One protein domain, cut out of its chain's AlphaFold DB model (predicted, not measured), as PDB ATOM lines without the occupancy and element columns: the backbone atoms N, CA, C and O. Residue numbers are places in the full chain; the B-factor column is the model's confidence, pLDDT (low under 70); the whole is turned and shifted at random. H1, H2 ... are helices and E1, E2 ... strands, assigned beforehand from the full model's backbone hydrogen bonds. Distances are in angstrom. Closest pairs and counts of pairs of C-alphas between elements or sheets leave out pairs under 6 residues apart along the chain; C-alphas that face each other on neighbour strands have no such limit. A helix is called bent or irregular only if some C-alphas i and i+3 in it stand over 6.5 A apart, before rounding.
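This is residues 3 to 151 of the 336 residues of an uncharacterized protein of Planctomycetia bacterium (UniProt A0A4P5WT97). A strongly twisted sheet of six strands makes the core, with helices over both faces: H3, the longest, covers E5 and E4 on one face, and H5 and H6 lie on the other. H1 runs along the edge strand E2, H2 packs on H6, and small H4, off the sheet beyond E6, lies at one end of the longest axis. The printed part has 149 residues, with named elements in the order E1 H1 E2 H2 E3 H3 E4 H4 H5 E5 H6 E6; the sheet, E2 E1 E3 E5 E4 E6, is mixed. The class is mixed, helices and strands; the whole is compact, with a radius of gyration of the C-alphas of 14.8 A and spans of 43 by 33 by 29 A.

E5, residues 114 to 118, is antiparallel to E3, residues 48 to 52, with N 49 and O 117 within hydrogen-bond range at 2.8 A, and to E4, residues 81 to 85, with N 82 and O 116 at 2.7 A. E1, residues 3 to 5, is parallel to E3, with N 4 and O 50 at 2.8 A, and to edge strand E2, residues 24 to 27, with N 5 and O 26 at 3.0 A. Edge strand E6, residues 139 to 143, is parallel to E4, with N 85 and O 142 at 2.8 A. H3, residues 60 to 75, is on the sheet at a height of 7.9 A; its closest C-alphas with E4 are Arg 70 and Ala 82, 6.4 A. H5, residues 100 to 106, and H6, residues 119 to 125, are on the opposite face; the closest C-alphas of H5 and E6 are Ala 104 and Gly 141, 5.2 A. H2, residues 36 to 43, touches H6 at a shallow tilt of 27 degrees, opposite ways, closest at C-alphas 36 and 123, 5.0 A. H1, residues 7 to 16, only just touches H3, only at their ends, with 3 pairs of C-alphas within 8 A. H4, residues 92 to 95, is not on the sheet. E1, H1, E2 form a strand-helix-strand unit, parallel neighbours with a helix between, its crossover right-handed; E2, H2, E3 (right-handed) and E3, H3, E4 (left-handed) are split, with another strand between. Every O i to N i+4 pair is within range in H2, but 4 of 6 in H1, 10 of 12 in H3, and 2 of 3 in H5 and in H6; H4 is too short for one.

E1 begins at C-alpha 3 (-41.993, -34.277, 48.531) and E6 ends at C-alpha 143 (-23.979, -38.528, 45.344). H3 is 21.2 A long, with a kink of 44 degrees near residue 67, and only just irregular, C-alphas 66 and 69 being 6.7 A apart; H1, 14.9 A, is irregular at C-alphas 8 and 11, 7.6 A. E5 measures 13.6 A.

The farthest C-alphas, Gln 41 and Ala 93, are 43.5 A apart. The printed part has no cut; H6 to E6 is a long link. Mean pLDDT of the printed part is 77.0, with residues 29 to 37, 46, 54 to 55, 124 to 136 and 145 to 150 under 70.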
ATOM      1  N   LEU A   3     -42.525 -32.945  48.831       87.75
ATOM      2  CA  LEU A   3     -41.993 -34.277  48.531       87.75
ATOM      3  C   LEU A   3     -43.118 -35.249  48.161       87.75
ATOM      4  O   LEU A   3     -44.049 -35.464  48.938       87.75
ATOM      5  N   PHE A   4     -42.981 -35.896  47.010       87.75
ATOM      6  CA  PHE A   4     -43.821 -37.008  46.586       87.75
ATOM      7  C   PHE A   4     -43.105 -38.345  46.781       87.75
ATOM      8  O   PHE A   4     -41.977 -38.512  46.318       87.75
ATOM      9  N   VAL A   5     -43.780 -39.299  47.428       86.31
ATOM     10  CA  VAL A   5     -43.282 -40.662  47.701       86.31
ATOM     11  C   VAL A   5     -44.285 -41.721  47.227       86.31
ATOM     12  O   VAL A   5     -45.473 -41.411  47.128       86.31
ATOM     13  N   PRO A   6     -43.890 -42.979  46.960       85.00
ATOM     14  CA  PRO A   6     -44.842 -44.052  46.676       85.00
ATOM     15  C   PRO A   6     -45.900 -44.188  47.790       85.00
ATOM     16  O   PRO A   6     -45.556 -44.017  48.963       85.00
ATOM     17  N   PRO A   7     -47.167 -44.538  47.476       85.94
ATOM     18  CA  PRO A   7     -48.219 -44.709  48.485       85.94
ATOM     19  C   PRO A   7     -47.826 -45.623  49.648       85.94
ATOM     20  O   PRO A   7     -48.122 -45.315  50.799       85.94
ATOM     21  N   SER A   8     -47.119 -46.717  49.347       85.12
ATOM     22  CA  SER A   8     -46.635 -47.696  50.327       85.12
ATOM     23  C   SER A   8     -45.673 -47.104  51.359       85.12
ATOM     24  O   SER A   8     -45.512 -47.675  52.434       85.12
ATOM     25  N   LEU A   9     -45.054 -45.962  51.059       86.19
ATOM     26  CA  LEU A   9     -44.039 -45.320  51.890       86.19
ATOM     27  C   LEU A   9     -44.539 -44.066  52.608       86.19
ATOM     28  O   LEU A   9     -43.800 -43.509  53.416       86.19
ATOM     29  N   LEU A  10     -45.782 -43.626  52.371       89.19
ATOM     30  CA  LEU A  10     -46.308 -42.367  52.916       89.19
ATOM     31  C   LEU A  10     -46.196 -42.288  54.445       89.19
ATOM     32  O   LEU A  10     -45.711 -41.288  54.975       89.19
ATOM     33  N   GLY A  11     -46.638 -43.331  55.153       89.00
ATOM     34  CA  GLY A  11     -46.623 -43.350  56.619       89.00
ATOM     35  C   GLY A  11     -45.203 -43.291  57.182       89.00
ATOM     36  O   GLY A  11     -44.910 -42.463  58.041       89.00
ATOM     37  N   ALA A  12     -44.307 -44.115  56.635       87.81
ATOM     38  CA  ALA A  12     -42.915 -44.175  57.065       87.81
ATOM     39  C   ALA A  12     -42.150 -42.879  56.733       87.81
ATOM     40  O   ALA A  12     -41.432 -42.369  57.589       87.81
ATOM     41  N   ALA A  13     -42.355 -42.295  55.544       88.06
ATOM     42  CA  ALA A  13     -41.752 -41.018  55.150       88.06
ATOM     43  C   ALA A  13     -42.221 -39.875  56.055       88.06
ATOM     44  O   ALA A  13     -41.415 -39.067  56.502       88.06
ATOM     45  N   THR A  14     -43.527 -39.813  56.336       90.19
ATOM     46  CA  THR A  14     -44.099 -38.772  57.203       90.19
ATOM     47  C   THR A  14     -43.510 -38.858  58.607       90.19
ATOM     48  O   THR A  14     -43.103 -37.840  59.157       90.19
ATOM     49  N   ALA A  15     -43.397 -40.070  59.161       88.88
ATOM     50  CA  ALA A  15     -42.768 -40.285  60.459       88.88
ATOM     51  C   ALA A  15     -41.285 -39.871  60.446       88.88
ATOM     52  O   ALA A  15     -40.879 -39.068  61.284       88.88
ATOM     53  N   ALA A  16     -40.507 -40.346  59.465       86.25
ATOM     54  CA  ALA A  16     -39.073 -40.064  59.342       86.25
ATOM     55  C   ALA A  16     -38.758 -38.568  59.169       86.25
ATOM     56  O   ALA A  16     -37.717 -38.100  59.617       86.25
ATOM     57  N   LEU A  17     -39.658 -37.815  58.535       86.69
ATOM     58  CA  LEU A  17     -39.472 -36.395  58.224       86.69
ATOM     59  C   LEU A  17     -40.197 -35.456  59.195       86.69
ATOM     60  O   LEU A  17     -40.291 -34.251  58.944       86.69
ATOM     61  N   THR A  18     -40.685 -35.985  60.319       85.44
ATOM     62  CA  THR A  18     -41.270 -35.170  61.387       85.44
ATOM     63  C   THR A  18     -40.224 -34.175  61.897       85.44
ATOM     64  O   THR A  18     -39.171 -34.570  62.386       85.44
ATOM     65  N   GLY A  19     -40.512 -32.874  61.786       77.44
ATOM     66  CA  GLY A  19     -39.604 -31.803  62.219       77.44
ATOM     67  C   GLY A  19     -38.662 -31.257  61.139       77.44
ATOM     68  O   GLY A  19     -37.913 -30.325  61.421       77.44
ATOM     69  N   VAL A  20     -38.711 -31.761  59.899       80.25
ATOM     70  CA  VAL A  20     -37.982 -31.156  58.771       80.25
ATOM     71  C   VAL A  20     -38.751 -29.929  58.270       80.25
ATOM     72  O   VAL A  20     -39.755 -30.052  57.571       80.25
ATOM     73  N   GLU A  21     -38.254 -28.738  58.616       71.31
ATOM     74  CA  GLU A  21     -38.923 -27.426  58.504       71.31
ATOM     75  C   GLU A  21     -39.508 -27.093  57.110       71.31
ATOM     76  O   GLU A  21     -40.475 -26.343  57.002       71.31
ATOM     77  N   PHE A  22     -38.998 -27.701  56.031       70.94
ATOM     78  CA  PHE A  22     -39.340 -27.339  54.647       70.94
ATOM     79  C   PHE A  22     -40.014 -28.441  53.825       70.94
ATOM     80  O   PHE A  22     -40.206 -28.248  52.617       70.94
ATOM     81  N   CYS A  23     -40.359 -29.578  54.439       80.50
ATOM     82  CA  CYS A  23     -40.830 -30.758  53.720       80.50
ATOM     83  C   CYS A  23     -42.290 -31.097  54.044       80.50
ATOM     84  O   CYS A  23     -42.623 -31.527  55.145       80.50
ATOM     85  N   ARG A  24     -43.172 -30.952  53.052       87.56
ATOM     86  CA  ARG A  24     -44.513 -31.553  53.076       87.56
ATOM     87  C   ARG A  24     -44.482 -32.857  52.292       87.56
ATOM     88  O   ARG A  24     -44.107 -32.845  51.124       87.56
ATOM     89  N   VAL A  25     -44.894 -33.957  52.915       88.56
ATOM     90  CA  VAL A  25     -44.901 -35.284  52.287       88.56
ATOM     91  C   VAL A  25     -46.283 -35.584  51.717       88.56
ATOM     92  O   VAL A  25     -47.310 -35.344  52.351       88.56
ATOM     93  N   SER A  26     -46.339 -36.103  50.499       88.94
ATOM     94  CA  SER A  26     -47.571 -36.580  49.879       88.94
ATOM     95  C   SER A  26     -47.331 -37.868  49.118       88.94
ATOM     96  O   SER A  26     -46.277 -38.070  48.523       88.94
ATOM     97  N   ALA A  27     -48.331 -38.744  49.114       85.50
ATOM     98  CA  ALA A  27     -48.279 -39.911  48.255       85.50
ATOM     99  C   ALA A  27     -48.379 -39.475  46.787       85.50
ATOM    100  O   ALA A  27     -49.229 -38.653  46.422       85.50
ATOM    101  N   LEU A  28     -47.546 -40.083  45.943       79.25
ATOM    102  CA  LEU A  28     -47.840 -40.254  44.529       79.25
ATOM    103  C   LEU A  28     -49.230 -40.897  44.434       79.25
ATOM    104  O   LEU A  28     -49.535 -41.783  45.232       79.25
ATOM    105  N   PRO A  29     -50.114 -40.459  43.533       66.12
ATOM    106  CA  PRO A  29     -51.450 -41.030  43.487       66.12
ATOM    107  C   PRO A  29     -51.392 -42.535  43.121       66.12
ATOM    108  O   PRO A  29     -50.478 -42.961  42.412       66.12
ATOM    109  N   PRO A  30     -52.317 -43.370  43.625       54.47
ATOM    110  CA  PRO A  30     -52.324 -44.802  43.331       54.47
ATOM    111  C   PRO A  30     -52.849 -45.066  41.909       54.47
ATOM    112  O   PRO A  30     -54.004 -44.773  41.619       54.47
ATOM    113  N   SER A  31     -51.986 -45.622  41.045       44.62
ATOM    114  CA  SER A  31     -52.244 -46.189  39.698       44.62
ATOM    115  C   SER A  31     -52.909 -45.309  38.617       44.62
ATOM    116  O   SER A  31     -54.048 -44.872  38.743       44.62
ATOM    117  N   GLY A  32     -52.188 -45.138  37.506       48.06
ATOM    118  CA  GLY A  32     -52.560 -44.420  36.280       48.06
ATOM    119  C   GLY A  32     -51.295 -43.843  35.634       48.06
ATOM    120  O   GLY A  32     -50.333 -43.559  36.347       48.06
ATOM    121  N   GLU A  33     -51.240 -43.679  34.308       49.09
ATOM    122  CA  GLU A  33     -50.243 -42.778  33.710       49.09
ATOM    123  C   GLU A  33     -50.507 -41.374  34.267       49.09
ATOM    124  O   GLU A  33     -51.451 -40.686  33.878       49.09
ATOM    125  N   PHE A  34     -49.733 -40.973  35.274       62.47
ATOM    126  CA  PHE A  34     -49.899 -39.668  35.893       62.47
ATOM    127  C   PHE A  34     -49.249 -38.621  35.015       62.47
ATOM    128  O   PHE A  34     -48.024 -38.560  34.901       62.47
ATOM    129  N   THR A  35     -50.073 -37.751  34.440       61.94
ATOM    130  CA  THR A  35     -49.559 -36.555  33.788       61.94
ATOM    131  C   THR A  35     -48.927 -35.659  34.849       61.94
ATOM    132  O   THR A  35     -49.446 -35.498  35.960       61.94
ATOM    133  N   CYS A  36     -47.808 -35.021  34.522       64.31
ATOM    134  CA  CYS A  36     -47.176 -34.075  35.439       64.31
ATOM    135  C   CYS A  36     -48.082 -32.889  35.803       64.31
ATOM    136  O   CYS A  36     -47.895 -32.280  36.854       64.31
ATOM    137  N   GLY A  37     -49.130 -32.626  35.012       68.38
ATOM    138  CA  GLY A  37     -50.201 -31.697  35.372       68.38
ATOM    139  C   GLY A  37     -50.925 -32.076  36.672       68.38
ATOM    140  O   GLY A  37     -51.189 -31.197  37.492       68.38
ATOM    141  N   ALA A  38     -51.180 -33.368  36.911       72.38
ATOM    142  CA  ALA A  38     -51.810 -33.841  38.146       72.38
ATOM    143  C   ALA A  38     -50.875 -33.698  39.358       72.38
ATOM    144  O   ALA A  38     -51.307 -33.261  40.427       72.38
ATOM    145  N   LEU A  39     -49.582 -34.005  39.186       71.56
ATOM    146  CA  LEU A  39     -48.577 -33.768  40.227       71.56
ATOM    147  C   LEU A  39     -48.447 -32.277  40.541       71.56
ATOM    148  O   LEU A  39     -48.420 -31.916  41.711       71.56
ATOM    149  N   ARG A  40     -48.454 -31.408  39.525       70.75
ATOM    150  CA  ARG A  40     -48.406 -29.948  39.687       70.75
ATOM    151  C   ARG A  40     -49.599 -29.412  40.468       70.75
ATOM    152  O   ARG A  40     -49.408 -28.689  41.441       70.75
ATOM    153  N   GLN A  41     -50.819 -29.779  40.066       75.75
ATOM    154  CA  GLN A  41     -52.039 -29.348  40.758       75.75
ATOM    155  C   GLN A  41     -51.999 -29.745  42.237       75.75
ATOM    156  O   GLN A  41     -52.407 -28.978  43.105       75.75
ATOM    157  N   ARG A  42     -51.472 -30.938  42.523       74.75
ATOM    158  CA  ARG A  42     -51.384 -31.486  43.875       74.75
ATOM    159  C   ARG A  42     -50.201 -30.949  44.672       74.75
ATOM    160  O   ARG A  42     -50.273 -30.926  45.895       74.75
ATOM    161  N   ALA A  43     -49.127 -30.537  44.001       74.00
ATOM    162  CA  ALA A  43     -47.928 -30.058  44.662       74.00
ATOM    163  C   ALA A  43     -48.212 -28.799  45.478       74.00
ATOM    164  O   ALA A  43     -47.616 -28.638  46.538       74.00
ATOM    165  N   GLY A  44     -49.083 -27.907  44.979       73.19
ATOM    166  CA  GLY A  44     -49.379 -26.621  45.625       73.19
ATOM    167  C   GLY A  44     -48.120 -25.819  45.981       73.19
ATOM    168  O   GLY A  44     -48.158 -24.964  46.860       73.19
ATOM    169  N   ALA A  45     -46.988 -26.160  45.359       72.75
ATOM    170  CA  ALA A  45     -45.672 -25.662  45.686       72.75
ATOM    171  C   ALA A  45     -45.381 -24.488  44.762       72.75
ATOM    172  O   ALA A  45     -45.419 -24.635  43.543       72.75
ATOM    173  N   GLU A  46     -45.062 -23.337  45.343       69.00
ATOM    174  CA  GLU A  46     -44.820 -22.118  44.568       69.00
ATOM    175  C   GLU A  46     -43.522 -22.183  43.752       69.00
ATOM    176  O   GLU A  46     -43.377 -21.433  42.791       69.00
ATOM    177  N   ARG A  47     -42.565 -23.056  44.123       76.56
ATOM    178  CA  ARG A  47     -41.233 -23.098  43.489       76.56
ATOM    179  C   ARG A  47     -40.658 -24.498  43.278       76.56
ATOM    180  O   ARG A  47     -40.378 -24.838  42.135       76.56
ATOM    181  N   SER A  48     -40.501 -25.316  44.324       85.88
ATOM    182  CA  SER A  48     -39.762 -26.593  44.257       85.88
ATOM    183  C   SER A  48     -40.594 -27.830  44.628       85.88
ATOM    184  O   SER A  48     -41.304 -27.859  45.642       85.88
ATOM    185  N   VAL A  49     -40.455 -28.885  43.821       87.19
ATOM    186  CA  VAL A  49     -41.081 -30.202  43.993       87.19
ATOM    187  C   VAL A  49     -40.005 -31.281  43.981       87.19
ATOM    188  O   VAL A  49     -39.126 -31.272  43.123       87.19
ATOM    189  N   ALA A  50     -40.091 -32.220  44.916       86.44
ATOM    190  CA  ALA A  50     -39.225 -33.379  44.994       86.44
ATOM    191  C   ALA A  50     -40.009 -34.673  44.730       86.44
ATOM    192  O   ALA A  50     -41.145 -34.821  45.184       86.44
ATOM    193  N   VAL A  51     -39.410 -35.612  44.004       82.38
ATOM    194  CA  VAL A  51     -39.977 -36.927  43.691       82.38
ATOM    195  C   VAL A  51     -38.976 -37.994  44.116       82.38
ATOM    196  O   VAL A  51     -37.869 -38.052  43.588       82.38
ATOM    197  N   PHE A  52     -39.387 -38.840  45.056       83.88
ATOM    198  CA  PHE A  52     -38.653 -40.017  45.510       83.88
ATOM    199  C   PHE A  52     -39.415 -41.264  45.075       83.88
ATOM    200  O   PHE A  52     -40.638 -41.320  45.223       83.88
ATOM    201  N   ARG A  53     -38.725 -42.271  44.537       75.69
ATOM    202  CA  ARG A  53     -39.335 -43.562  44.169       75.69
ATOM    203  C   ARG A  53     -38.650 -44.754  44.859       75.69
ATOM    204  O   ARG A  53     -38.906 -45.894  44.477       75.69
ATOM    205  N   GLY A  54     -37.798 -44.489  45.855       68.44
ATOM    206  CA  GLY A  54     -36.903 -45.471  46.464       68.44
ATOM    207  C   GLY A  54     -37.535 -46.306  47.552       68.44
ATOM    208  O   GLY A  54     -38.580 -45.930  48.064       68.44
ATOM    209  N   ALA A  55     -36.897 -47.417  47.929       60.25
ATOM    210  CA  ALA A  55     -37.387 -48.318  48.977       60.25
ATOM    211  C   ALA A  55     -36.813 -48.027  50.382       60.25
ATOM    212  O   ALA A  55     -37.454 -48.362  51.379       60.25
ATOM    213  N   ALA A  56     -35.638 -47.394  50.489       73.62
ATOM    214  CA  ALA A  56     -34.968 -47.133  51.767       73.62
ATOM    215  C   ALA A  56     -35.436 -45.811  52.411       73.62
ATOM    216  O   ALA A  56     -35.003 -44.722  52.048       73.62
ATOM    217  N   ILE A  57     -36.352 -45.903  53.379       75.44
ATOM    218  CA  ILE A  57     -36.958 -44.733  54.043       75.44
ATOM    219  C   ILE A  57     -36.043 -44.069  55.085       75.44
ATOM    220  O   ILE A  57     -36.193 -42.879  55.362       75.44
ATOM    221  N   GLY A  58     -35.135 -44.846  55.689       76.81
ATOM    222  CA  GLY A  58     -34.331 -44.426  56.846       76.81
ATOM    223  C   GLY A  58     -33.364 -43.285  56.538       76.81
ATOM    224  O   GLY A  58     -33.007 -42.515  57.423       76.81
ATOM    225  N   ASP A  59     -33.032 -43.138  55.264       78.50
ATOM    226  CA  ASP A  59     -32.009 -42.233  54.763       78.50
ATOM    227  C   ASP A  59     -32.562 -40.892  54.272       78.50
ATOM    228  O   ASP A  59     -31.822 -39.923  54.073       78.50
ATOM    229  N   LEU A  60     -33.889 -40.805  54.112       81.25
ATOM    230  CA  LEU A  60     -34.578 -39.611  53.625       81.25
ATOM    231  C   LEU A  60     -34.233 -38.328  54.400       81.25
ATOM    232  O   LEU A  60     -34.045 -37.303  53.742       81.25
ATOM    233  N   PRO A  61     -34.125 -38.319  55.747       82.50
ATOM    234  CA  PRO A  61     -33.767 -37.100  56.471       82.50
ATOM    235  C   PRO A  61     -32.395 -36.555  56.058       82.50
ATOM    236  O   PRO A  61     -32.241 -35.349  55.859       82.50
ATOM    237  N   GLN A  62     -31.410 -37.439  55.874       79.31
ATOM    238  CA  GLN A  62     -30.060 -37.050  55.480       79.31
ATOM    239  C   GLN A  62     -30.019 -36.617  54.009       79.31
ATOM    240  O   GLN A  62     -29.504 -35.537  53.716       79.31
ATOM    241  N   LEU A  63     -30.643 -37.386  53.110       80.06
ATOM    242  CA  LEU A  63     -30.792 -37.025  51.693       80.06
ATOM    243  C   LEU A  63     -31.415 -35.630  51.523       80.06
ATOM    244  O   LEU A  63     -30.922 -34.808  50.752       80.06
ATOM    245  N   LEU A  64     -32.470 -35.316  52.284       80.00
ATOM    246  CA  LEU A  64     -33.121 -34.005  52.219       80.00
ATOM    247  C   LEU A  64     -32.299 -32.884  52.855       80.00
ATOM    248  O   LEU A  64     -32.432 -31.735  52.433       80.00
ATOM    249  N   SER A  65     -31.436 -33.186  53.825       79.44
ATOM    250  CA  SER A  65     -30.513 -32.190  54.380       79.44
ATOM    251  C   SER A  65     -29.521 -31.690  53.320       79.44
ATOM    252  O   SER A  65     -29.300 -30.484  53.197       79.44
ATOM    253  N   GLU A  66     -29.028 -32.590  52.461       77.88
ATOM    254  CA  GLU A  66     -28.169 -32.251  51.317       77.88
ATOM    255  C   GLU A  66     -28.938 -31.594  50.163       77.88
ATOM    256  O   GLU A  66     -28.350 -30.926  49.311       77.88
ATOM    257  N   ALA A  67     -30.266 -31.725  50.152       80.62
ATOM    258  CA  ALA A  67     -31.119 -31.089  49.162       80.62
ATOM    259  C   ALA A  67     -31.311 -29.588  49.395       80.62
ATOM    260  O   ALA A  67     -31.590 -28.858  48.442       80.62
ATOM    261  N   VAL A  68     -31.153 -29.101  50.631       82.12
ATOM    262  CA  VAL A  68     -31.438 -27.701  50.993       82.12
ATOM    263  C   VAL A  68     -30.676 -26.691  50.120       82.12
ATOM    264  O   VAL A  68     -31.321 -25.778  49.595       82.12
ATOM    265  N   PRO A  69     -29.354 -26.829  49.883       86.12
ATOM    266  CA  PRO A  69     -28.645 -25.948  48.959       86.12
ATOM    267  C   PRO A  69     -29.250 -25.974  47.553       86.12
ATOM    268  O   PRO A  69     -29.448 -24.921  46.959       86.12
ATOM    269  N   ARG A  70     -29.624 -27.153  47.041       87.94
ATOM    270  CA  ARG A  70     -30.189 -27.309  45.690       87.94
ATOM    271  C   ARG A  70     -31.554 -26.660  45.550       87.94
ATOM    272  O   ARG A  70     -31.821 -26.034  44.532       87.94
ATOM    273  N   VAL A  71     -32.388 -26.746  46.583       86.88
ATOM    274  CA  VAL A  71     -33.669 -26.033  46.619       86.88
ATOM    275  C   VAL A  71     -33.447 -24.529  46.481       86.88
ATOM    276  O   VAL A  71     -34.113 -23.906  45.660       86.88
ATOM    277  N   ARG A  72     -32.478 -23.954  47.207       88.12
ATOM    278  CA  ARG A  72     -32.159 -22.521  47.091       88.12
ATOM    279  C   ARG A  72     -31.691 -22.150  45.685       88.12
ATOM    280  O   ARG A  72     -32.179 -21.171  45.137       88.12
ATOM    281  N   GLN A  73     -30.825 -22.965  45.083       89.75
ATOM    282  CA  GLN A  73     -30.367 -22.755  43.706       89.75
ATOM    283  C   GLN A  73     -31.522 -22.804  42.696       89.75
ATOM    284  O   GLN A  73     -31.569 -21.994  41.772       89.75
ATOM    285  N   ILE A  74     -32.487 -23.711  42.889       89.81
ATOM    286  CA  ILE A  74     -33.701 -23.779  42.062       89.81
ATOM    287  C   ILE A  74     -34.570 -22.532  42.263       89.81
ATOM    288  O   ILE A  74     -35.050 -21.937  41.302       89.81
ATOM    289  N   GLU A  75     -34.746 -22.087  43.506       87.56
ATOM    290  CA  GLU A  75     -35.515 -20.880  43.829       87.56
ATOM    291  C   GLU A  75     -34.870 -19.591  43.303       87.56
ATOM    292  O   GLU A  75     -35.583 -18.629  43.018       87.56
ATOM    293  N   GLN A  76     -33.544 -19.578  43.168       90.56
ATOM    294  CA  GLN A  76     -32.754 -18.482  42.601       90.56
ATOM    295  C   GLN A  76     -32.656 -18.546  41.067       90.56
ATOM    296  O   GLN A  76     -32.132 -17.620  40.453       90.56
ATOM    297  N   GLY A  77     -33.161 -19.613  40.436       87.12
ATOM    298  CA  GLY A  77     -33.082 -19.827  38.987       87.12
ATOM    299  C   GLY A  77     -31.703 -20.275  38.484       87.12
ATOM    300  O   GLY A  77     -31.487 -20.362  37.274       87.12
ATOM    301  N   GLU A  78     -30.768 -20.587  39.385       89.19
ATOM    302  CA  GLU A  78     -29.450 -21.124  39.032       89.19
ATOM    303  C   GLU A  78     -29.575 -22.527  38.428       89.19
ATOM    304  O   GLU A  78     -28.931 -22.847  37.428       89.19
ATOM    305  N   LEU A  79     -30.458 -23.345  39.006       86.50
ATOM    306  CA  LEU A  79     -30.762 -24.696  38.554       86.50
ATOM    307  C   LEU A  79     -32.235 -24.827  38.195       86.50
ATOM    308  O   LEU A  79     -33.106 -24.226  38.812       86.50
ATOM    309  N   ASP A  80     -32.511 -25.686  37.230       86.19
ATOM    310  CA  ASP A  80     -33.877 -26.051  36.872       86.19
ATOM    311  C   ASP A  80     -34.295 -27.321  37.648       86.19
ATOM    312  O   ASP A  80     -35.441 -27.469  38.090       86.19
ATOM    313  N   ALA A  81     -33.339 -28.230  37.865       85.81
ATOM    314  CA  ALA A  81     -33.499 -29.410  38.701       85.81
ATOM    315  C   ALA A  81     -32.170 -29.871  39.322       85.81
ATOM    316  O   ALA A  81     -31.081 -29.456  38.930       85.81
ATOM    317  N   ALA A  82     -32.259 -30.748  40.309       86.19
ATOM    318  CA  ALA A  82     -31.146 -31.428  40.938       86.19
ATOM    319  C   ALA A  82     -31.532 -32.880  41.206       86.19
ATOM    320  O   ALA A  82     -32.685 -33.170  41.517       86.19
ATOM    321  N   VAL A  83     -30.567 -33.784  41.106       81.62
ATOM    322  CA  VAL A  83     -30.750 -35.181  41.499       81.62
ATOM    323  C   VAL A  83     -29.742 -35.523  42.568       81.62
ATOM    324  O   VAL A  83     -28.549 -35.249  42.428       81.62
ATOM    325  N   ILE A  84     -30.251 -36.098  43.648       81.88
ATOM    326  CA  ILE A  84     -29.439 -36.669  44.705       81.88
ATOM    327  C   ILE A  84     -29.460 -38.169  44.498       81.88
ATOM    328  O   ILE A  84     -30.490 -38.822  44.675       81.88
ATOM    329  N   PHE A  85     -28.317 -38.672  44.067       80.31
ATOM    330  CA  PHE A  85     -28.082 -40.081  43.863       80.31
ATOM    331  C   PHE A  85     -27.901 -40.747  45.208       80.31
ATOM    332  O   PHE A  85     -27.090 -40.292  46.013       80.31
ATOM    333  N   SER A  86     -28.625 -41.833  45.448       76.19
ATOM    334  CA  SER A  86     -28.499 -42.568  46.705       76.19
ATOM    335  C   SER A  86     -27.209 -43.393  46.792       76.19
ATOM    336  O   SER A  86     -26.959 -44.064  47.793       76.19
ATOM    337  N   ARG A  87     -26.424 -43.408  45.709       79.56
ATOM    338  CA  ARG A  87     -25.278 -44.292  45.493       79.56
ATOM    339  C   ARG A  87     -24.222 -43.578  44.675       79.56
ATOM    340  O   ARG A  87     -24.490 -42.561  44.031       79.56
ATOM    341  N   ASP A  88     -23.020 -44.135  44.674       82.56
ATOM    342  CA  ASP A  88     -21.965 -43.691  43.778       82.56
ATOM    343  C   ASP A  88     -21.647 -44.783  42.760       82.56
ATOM    344  O   ASP A  88     -21.524 -45.960  43.099       82.56
ATOM    345  N   VAL A  89     -21.512 -44.372  41.506       88.19
ATOM    346  CA  VAL A  89     -21.065 -45.231  40.403       88.19
ATOM    347  C   VAL A  89     -19.627 -44.907  40.005       88.19
ATOM    348  O   VAL A  89     -19.106 -45.475  39.051       88.19
ATOM    349  N   LEU A  90     -18.969 -43.981  40.708       90.75
ATOM    350  CA  LEU A  90     -17.580 -43.610  40.483       90.75
ATOM    351  C   LEU A  90     -16.696 -44.060  41.662       90.75
ATOM    352  O   LEU A  90     -17.019 -43.786  42.826       90.75
ATOM    353  N   PRO A  91     -15.544 -44.701  41.377       91.00
ATOM    354  CA  PRO A  91     -14.498 -44.934  42.368       91.00
ATOM    355  C   PRO A  91     -14.083 -43.628  43.041       91.00
ATOM    356  O   PRO A  91     -14.126 -42.563  42.413       91.00
ATOM    357  N   GLY A  92     -13.639 -43.700  44.298       87.94
ATOM    358  CA  GLY A  92     -13.326 -42.511  45.102       87.94
ATOM    359  C   GLY A  92     -12.351 -41.556  44.409       87.94
ATOM    360  O   GLY A  92     -12.539 -40.339  44.434       87.94
ATOM    361  N   ALA A  93     -11.374 -42.130  43.712       87.75
ATOM    362  CA  ALA A  93     -10.337 -41.417  42.978       87.75
ATOM    363  C   ALA A  93     -10.898 -40.585  41.792       87.75
ATOM    364  O   ALA A  93     -10.483 -39.449  41.558       87.75
ATOM    365  N   LEU A  94     -11.963 -41.065  41.131       89.81
ATOM    366  CA  LEU A  94     -12.618 -40.359  40.024       89.81
ATOM    367  C   LEU A  94     -13.631 -39.303  40.476       89.81
ATOM    368  O   LEU A  94     -13.861 -38.332  39.751       89.81
ATOM    369  N   ARG A  95     -14.227 -39.441  41.668       83.62
ATOM    370  CA  ARG A  95     -15.346 -38.586  42.122       83.62
ATOM    371  C   ARG A  95     -15.063 -37.097  42.035       83.62
ATOM    372  O   ARG A  95     -15.970 -36.339  41.729       83.62
ATOM    373  N   GLN A  96     -13.842 -36.663  42.326       80.31
ATOM    374  CA  GLN A  96     -13.476 -35.242  42.290       80.31
ATOM    375  C   GLN A  96     -12.909 -34.807  40.937       80.31
ATOM    376  O   GLN A  96     -12.877 -33.614  40.650       80.31
ATOM    377  N   ARG A  97     -12.493 -35.768  40.107       89.31
ATOM    378  CA  ARG A  97     -11.824 -35.517  38.831       89.31
ATOM    379  C   ARG A  97     -12.783 -35.484  37.646       89.31
ATOM    380  O   ARG A  97     -12.499 -34.800  36.673       89.31
ATOM    381  N   VAL A  98     -13.921 -36.177  37.728       89.62
ATOM    382  CA  VAL A  98     -14.956 -36.117  36.686       89.62
ATOM    383  C   VAL A  98     -15.604 -34.727  36.691       89.62
ATOM    384  O   VAL A  98     -16.190 -34.355  37.723       89.62
ATOM    385  N   PRO A  99     -15.558 -33.975  35.570       89.56
ATOM    386  CA  PRO A  99     -16.208 -32.672  35.459       89.56
ATOM    387  C   PRO A  99     -17.696 -32.742  35.804       89.56
ATOM    388  O   PRO A  99     -18.362 -33.735  35.513       89.56
ATOM    389  N   ALA A 100     -18.238 -31.687  36.417       82.06
ATOM    390  CA  ALA A 100     -19.610 -31.690  36.933       82.06
ATOM    391  C   ALA A 100     -20.663 -32.012  35.856       82.06
ATOM    392  O   ALA A 100     -21.581 -32.793  36.112       82.06
ATOM    393  N   CYS A 101     -20.496 -31.467  34.649       82.94
ATOM    394  CA  CYS A 101     -21.391 -31.700  33.519       82.94
ATOM    395  C   CYS A 101     -21.383 -33.164  33.052       82.94
ATOM    396  O   CYS A 101     -22.445 -33.750  32.843       82.94
ATOM    397  N   LEU A 102     -20.206 -33.797  33.002       88.19
ATOM    398  CA  LEU A 102     -20.066 -35.214  32.674       88.19
ATOM    399  C   LEU A 102     -20.580 -36.111  33.804       88.19
ATOM    400  O   LEU A 102     -21.232 -37.117  33.537       88.19
ATOM    401  N   ARG A 103     -20.339 -35.740  35.067       85.75
ATOM    402  CA  ARG A 103     -20.761 -36.520  36.239       85.75
ATOM    403  C   ARG A 103     -22.258 -36.800  36.211       85.75
ATOM    404  O   ARG A 103     -22.656 -37.937  36.413       85.75
ATOM    405  N   ALA A 104     -23.071 -35.790  35.910       78.00
ATOM    406  CA  ALA A 104     -24.518 -35.953  35.804       78.00
ATOM    407  C   ALA A 104     -24.938 -36.922  34.681       78.00
ATOM    408  O   ALA A 104     -25.968 -37.578  34.806       78.00
ATOM    409  N   LEU A 105     -24.151 -37.025  33.605       85.62
ATOM    410  CA  LEU A 105     -24.446 -37.873  32.446       85.62
ATOM    411  C   LEU A 105     -23.940 -39.308  32.585       85.62
ATOM    412  O   LEU A 105     -24.475 -40.192  31.923       85.62
ATOM    413  N   VAL A 106     -22.945 -39.558  33.439       88.25
ATOM    414  CA  VAL A 106     -22.451 -40.918  33.718       88.25
ATOM    415  C   VAL A 106     -23.132 -41.562  34.928       88.25
ATOM    416  O   VAL A 106     -22.843 -42.710  35.252       88.25
ATOM    417  N   GLN A 107     -24.069 -40.876  35.586       83.50
ATOM    418  CA  GLN A 107     -24.919 -41.470  36.620       83.50
ATOM    419  C   GLN A 107     -26.315 -41.751  36.056       83.50
ATOM    420  O   GLN A 107     -27.091 -40.830  35.797       83.50
ATOM    421  N   ARG A 108     -26.645 -43.035  35.855       80.88
ATOM    422  CA  ARG A 108     -28.005 -43.451  35.486       80.88
ATOM    423  C   ARG A 108     -28.866 -43.507  36.741       80.88
ATOM    424  O   ARG A 108     -28.450 -44.060  37.754       80.88
ATOM    425  N   TRP A 109     -30.064 -42.941  36.661       76.19
ATOM    426  CA  TRP A 109     -30.909 -42.779  37.835       76.19
ATOM    427  C   TRP A 109     -31.630 -44.080  38.151       76.19
ATOM    428  O   TRP A 109     -32.131 -44.767  37.258       76.19
ATOM    429  N   SER A 110     -31.743 -44.376  39.431       73.94
ATOM    430  CA  SER A 110     -32.544 -45.457  39.966       73.94
ATOM    431  C   SER A 110     -33.834 -44.908  40.580       73.94
ATOM    432  O   SER A 110     -33.937 -43.716  40.880       73.94
ATOM    433  N   PRO A 111     -34.841 -45.762  40.824       70.69
ATOM    434  CA  PRO A 111     -35.980 -45.376  41.644       70.69
ATOM    435  C   PRO A 111     -35.564 -44.843  43.022       70.69
ATOM    436  O   PRO A 111     -36.279 -44.020  43.576       70.69
ATOM    437  N   GLU A 112     -34.414 -45.261  43.555       74.75
ATOM    438  CA  GLU A 112     -33.920 -44.832  44.865       74.75
ATOM    439  C   GLU A 112     -33.352 -43.422  44.924       74.75
ATOM    440  O   GLU A 112     -33.130 -42.911  46.021       74.75
ATOM    441  N   ASP A 113     -33.186 -42.774  43.778       80.12
ATOM    442  CA  ASP A 113     -32.693 -41.409  43.736       80.12
ATOM    443  C   ASP A 113     -33.811 -40.404  44.022       80.12
ATOM    444  O   ASP A 113     -35.001 -40.622  43.752       80.12
ATOM    445  N   LEU A 114     -33.409 -39.259  44.571       83.19
ATOM    446  CA  LEU A 114     -34.298 -38.140  44.829       83.19
ATOM    447  C   LEU A 114     -34.132 -37.093  43.731       83.19
ATOM    448  O   LEU A 114     -33.088 -36.450  43.619       83.19
ATOM    449  N   LEU A 115     -35.194 -36.852  42.972       84.56
ATOM    450  CA  LEU A 115     -35.266 -35.719  42.058       84.56
ATOM    451  C   LEU A 115     -35.837 -34.502  42.779       84.56
ATOM    452  O   LEU A 115     -36.905 -34.596  43.367       84.56
ATOM    453  N   LEU A 116     -35.202 -33.345  42.633       87.50
ATOM    454  CA  LEU A 116     -35.711 -32.027  43.001       87.50
ATOM    455  C   LEU A 116     -35.825 -31.171  41.745       87.50
ATOM    456  O   LEU A 116     -34.886 -31.100  40.967       87.50
ATOM    457  N   CYS A 117     -36.942 -30.497  41.519       87.56
ATOM    458  CA  CYS A 117     -37.108 -29.670  40.329       87.56
ATOM    459  C   CYS A 117     -38.093 -28.528  40.548       87.56
ATOM    460  O   CYS A 117     -38.929 -28.567  41.456       87.56
ATOM    461  N   ALA A 118     -38.001 -27.502  39.705       86.38
ATOM    462  CA  ALA A 118     -39.049 -26.497  39.638       86.38
ATOM    463  C   ALA A 118     -40.355 -27.104  39.090       86.38
ATOM    464  O   ALA A 118     -40.330 -28.002  38.246       86.38
ATOM    465  N   ALA A 119     -41.511 -26.591  39.521       80.62
ATOM    466  CA  ALA A 119     -42.814 -27.147  39.127       80.62
ATOM    467  C   ALA A 119     -43.020 -27.213  37.597       80.62
ATOM    468  O   ALA A 119     -43.588 -28.176  37.091       80.62
ATOM    469  N   HIS A 120     -42.500 -26.233  36.854       78.69
ATOM    470  CA  HIS A 120     -42.571 -26.207  35.390       78.69
ATOM    471  C   HIS A 120     -41.637 -27.237  34.719       78.69
ATOM    472  O   HIS A 120     -41.912 -27.699  33.614       78.69
ATOM    473  N   VAL A 121     -40.537 -27.634  35.370       80.00
ATOM    474  CA  VAL A 121     -39.642 -28.696  34.870       80.00
ATOM    475  C   VAL A 121     -40.319 -30.050  35.000       80.00
ATOM    476  O   VAL A 121     -40.212 -30.883  34.100       80.00
ATOM    477  N   LEU A 122     -41.085 -30.243  36.075       76.62
ATOM    478  CA  LEU A 122     -41.913 -31.429  36.226       76.62
ATOM    479  C   LEU A 122     -42.893 -31.566  35.052       76.62
ATOM    480  O   LEU A 122     -43.072 -32.666  34.553       76.62
ATOM    481  N   GLU A 123     -43.470 -30.479  34.530       71.31
ATOM    482  CA  GLU A 123     -44.354 -30.539  33.352       71.31
ATOM    483  C   GLU A 123     -43.659 -31.120  32.120       71.31
ATOM    484  O   GLU A 123     -44.211 -32.010  31.472       71.31
ATOM    485  N   ARG A 124     -42.426 -30.677  31.846       69.75
ATOM    486  CA  ARG A 124     -41.616 -31.185  30.729       69.75
ATOM    487  C   ARG A 124     -41.332 -32.682  30.848       69.75
ATOM    488  O   ARG A 124     -41.275 -33.371  29.837       69.75
ATOM    489  N   LEU A 125     -41.200 -33.190  32.073       67.31
ATOM    490  CA  LEU A 125     -40.991 -34.614  32.348       67.31
ATOM    491  C   LEU A 125     -42.222 -35.486  32.059       67.31
ATOM    492  O   LEU A 125     -42.096 -36.689  31.843       67.31
ATOM    493  N   GLY A 126     -43.419 -34.898  32.062       59.00
ATOM    494  CA  GLY A 126     -44.685 -35.630  31.963       59.00
ATOM    495  C   GLY A 126     -45.045 -36.128  30.572       59.00
ATOM    496  O   GLY A 126     -46.059 -36.804  30.437       59.00
ATOM    497  N   ALA A 127     -44.241 -35.801  29.560       57.78
ATOM    498  CA  ALA A 127     -44.450 -36.218  28.177       57.78
ATOM    499  C   ALA A 127     -43.982 -37.661  27.882       57.78
ATOM    500  O   ALA A 127     -44.189 -38.140  26.773       57.78
ATOM    501  N   GLY A 128     -43.415 -38.365  28.873       50.69
ATOM    502  CA  GLY A 128     -43.254 -39.820  28.838       50.69
ATOM    503  C   GLY A 128     -41.809 -40.312  28.948       50.69
ATOM    504  O   GLY A 128     -41.071 -40.287  27.971       50.69
ATOM    505  N   ILE A 129     -41.506 -40.843  30.144       44.56
ATOM    506  CA  ILE A 129     -40.491 -41.844  30.564       44.56
ATOM    507  C   ILE A 129     -39.615 -41.327  31.726       44.56
ATOM    508  O   ILE A 129     -38.947 -40.304  31.635       44.56
ATOM    509  N   PHE A 130     -39.620 -42.064  32.844       48.72
ATOM    510  CA  PHE A 130     -38.641 -42.023  33.945       48.72
ATOM    511  C   PHE A 130     -38.098 -43.454  34.063       48.72
ATOM    512  O   PHE A 130     -38.946 -44.334  34.249       48.72
ATOM    513  N   PRO A 131     -36.781 -43.733  33.951       50.28
ATOM    514  CA  PRO A 131     -35.631 -42.935  34.409       50.28
ATOM    515  C   PRO A 131     -34.663 -42.467  33.295       50.28
ATOM    516  O   PRO A 131     -34.333 -43.225  32.391       50.28
ATOM    517  N   GLY A 132     -34.149 -41.234  33.435       54.06
ATOM    518  CA  GLY A 132     -33.055 -40.646  32.637       54.06
ATOM    519  C   GLY A 132     -33.396 -39.328  31.906       54.06
ATOM    520  O   GLY A 132     -32.524 -38.677  31.341       54.06
ATOM    521  N   SER A 133     -34.652 -38.886  31.931       54.28
ATOM    522  CA  SER A 133     -35.222 -37.885  31.014       54.28
ATOM    523  C   SER A 133     -35.009 -36.396  31.340       54.28
ATOM    524  O   SER A 133     -35.705 -35.553  30.775       54.28
ATOM    525  N   LEU A 134     -34.004 -36.016  32.141       64.62
ATOM    526  CA  LEU A 134     -33.611 -34.599  32.264       64.62
ATOM    527  C   LEU A 134     -32.422 -34.111  31.416       64.62
ATOM    528  O   LEU A 134     -31.779 -33.132  31.812       64.62
ATOM    529  N   PRO A 135     -32.101 -34.658  30.230       59.72
ATOM    530  CA  PRO A 135     -31.123 -33.976  29.416       59.72
ATOM    531  C   PRO A 135     -31.750 -32.677  28.867       59.72
ATOM    532  O   PRO A 135     -32.920 -32.622  28.501       59.72
ATOM    533  N   GLY A 136     -31.000 -31.580  28.888       63.56
ATOM    534  CA  GLY A 136     -31.526 -30.264  28.479       63.56
ATOM    535  C   GLY A 136     -31.770 -29.290  29.633       63.56
ATOM    536  O   GLY A 136     -32.032 -28.115  29.400       63.56
ATOM    537  N   VAL A 137     -31.712 -29.777  30.868       72.81
ATOM    538  CA  VAL A 137     -31.999 -29.027  32.094       72.81
ATOM    539  C   VAL A 137     -30.680 -28.698  32.790       72.81
ATOM    540  O   VAL A 137     -29.752 -29.512  32.750       72.81
ATOM    541  N   ARG A 138     -30.552 -27.512  33.405       75.81
ATOM    542  CA  ARG A 138     -29.401 -27.249  34.284       75.81
ATOM    543  C   ARG A 138     -29.549 -28.120  35.522       75.81
ATOM    544  O   ARG A 138     -30.407 -27.855  36.367       75.81
ATOM    545  N   LEU A 139     -28.744 -29.179  35.569       74.38
ATOM    546  CA  LEU A 139     -28.772 -30.197  36.608       74.38
ATOM    547  C   LEU A 139     -27.557 -30.091  37.515       74.38
ATOM    548  O   LEU A 139     -26.424 -30.062  37.041       74.38
ATOM    549  N   ALA A 140     -27.800 -30.145  38.821       76.94
ATOM    550  CA  ALA A 140     -26.774 -30.538  39.775       76.94
ATOM    551  C   ALA A 140     -27.003 -31.989  40.202       76.94
ATOM    552  O   ALA A 140     -28.053 -32.320  40.750       76.94
ATOM    553  N   GLY A 141     -26.011 -32.840  39.948       74.25
ATOM    554  CA  GLY A 141     -25.946 -34.191  40.491       74.25
ATOM    555  C   GLY A 141     -25.082 -34.213  41.747       74.25
ATOM    556  O   GLY A 141     -23.948 -33.728  41.718       74.25
ATOM    557  N   GLN A 142     -25.591 -34.780  42.836       74.12
ATOM    558  CA  GLN A 142     -24.808 -35.047  44.041       74.12
ATOM    559  C   GLN A 142     -24.998 -36.500  44.449       74.12
ATOM    560  O   GLN A 142     -26.121 -36.986  44.448       74.12
ATOM    561  N   SER A 143     -23.905 -37.189  44.766       72.62
ATOM    562  CA  SER A 143     -23.979 -38.528  45.344       72.62
ATOM    563  C   SER A 143     -24.037 -38.422  46.860       72.62
ATOM    564  O   SER A 143     -23.280 -37.658  47.461       72.62
ATOM    565  N   TRP A 144     -24.935 -39.202  47.445       70.50
ATOM    566  CA  TRP A 144     -25.040 -39.465  48.865       70.50
ATOM    567  C   TRP A 144     -24.654 -40.927  49.100       70.50
ATOM    568  O   TRP A 144     -25.144 -41.821  48.421       70.50
ATOM    569  N   SER A 145     -23.763 -41.182  50.055       61.53
ATOM    570  CA  SER A 145     -23.316 -42.537  50.404       61.53
ATOM    571  C   SER A 145     -23.490 -42.788  51.903       61.53
ATOM    572  O   SER A 145     -22.529 -43.138  52.590       61.53
ATOM    573  N   GLY A 146     -24.682 -42.527  52.451       54.22
ATOM    574  CA  GLY A 146     -24.915 -42.590  53.903       54.22
ATOM    575  C   GLY A 146     -24.792 -43.980  54.534       54.22
ATOM    576  O   GLY A 146     -24.804 -44.085  55.756       54.22
ATOM    577  N   ALA A 147     -24.540 -45.027  53.746       50.06
ATOM    578  CA  ALA A 147     -23.868 -46.224  54.235       50.06
ATOM    579  C   ALA A 147     -22.352 -46.065  54.044       50.06
ATOM    580  O   ALA A 147     -21.826 -46.217  52.940       50.06
ATOM    581  N   ALA A 148     -21.627 -45.778  55.126       42.03
ATOM    582  CA  ALA A 148     -20.176 -45.892  55.125       42.03
ATOM    583  C   ALA A 148     -19.778 -47.338  54.755       42.03
ATOM    584  O   ALA A 148     -19.846 -48.233  55.589       42.03
ATOM    585  N   GLY A 149     -19.361 -47.566  53.506       50.41
ATOM    586  CA  GLY A 149     -18.571 -48.744  53.136       50.41
ATOM    587  C   GLY A 149     -19.262 -49.896  52.403       50.41
ATOM    588  O   GLY A 149     -18.692 -50.986  52.378       50.41
ATOM    589  N   HIS A 150     -20.418 -49.708  51.766       60.34
ATOM    590  CA  HIS A 150     -20.975 -50.750  50.893       60.34
ATOM    591  C   HIS A 150     -21.073 -50.242  49.455       60.34
ATOM    592  O   HIS A 150     -21.829 -49.319  49.171       60.34
ATOM    593  N   GLY A 151     -20.262 -50.822  48.563       73.44
ATOM    594  CA  GLY A 151     -20.388 -50.621  47.120       73.44
ATOM    595  C   GLY A 151     -21.756 -51.077  46.599       73.44
ATOM    596  O   GLY A 151     -22.605 -51.551  47.361       73.44
TER     597      GLY A 151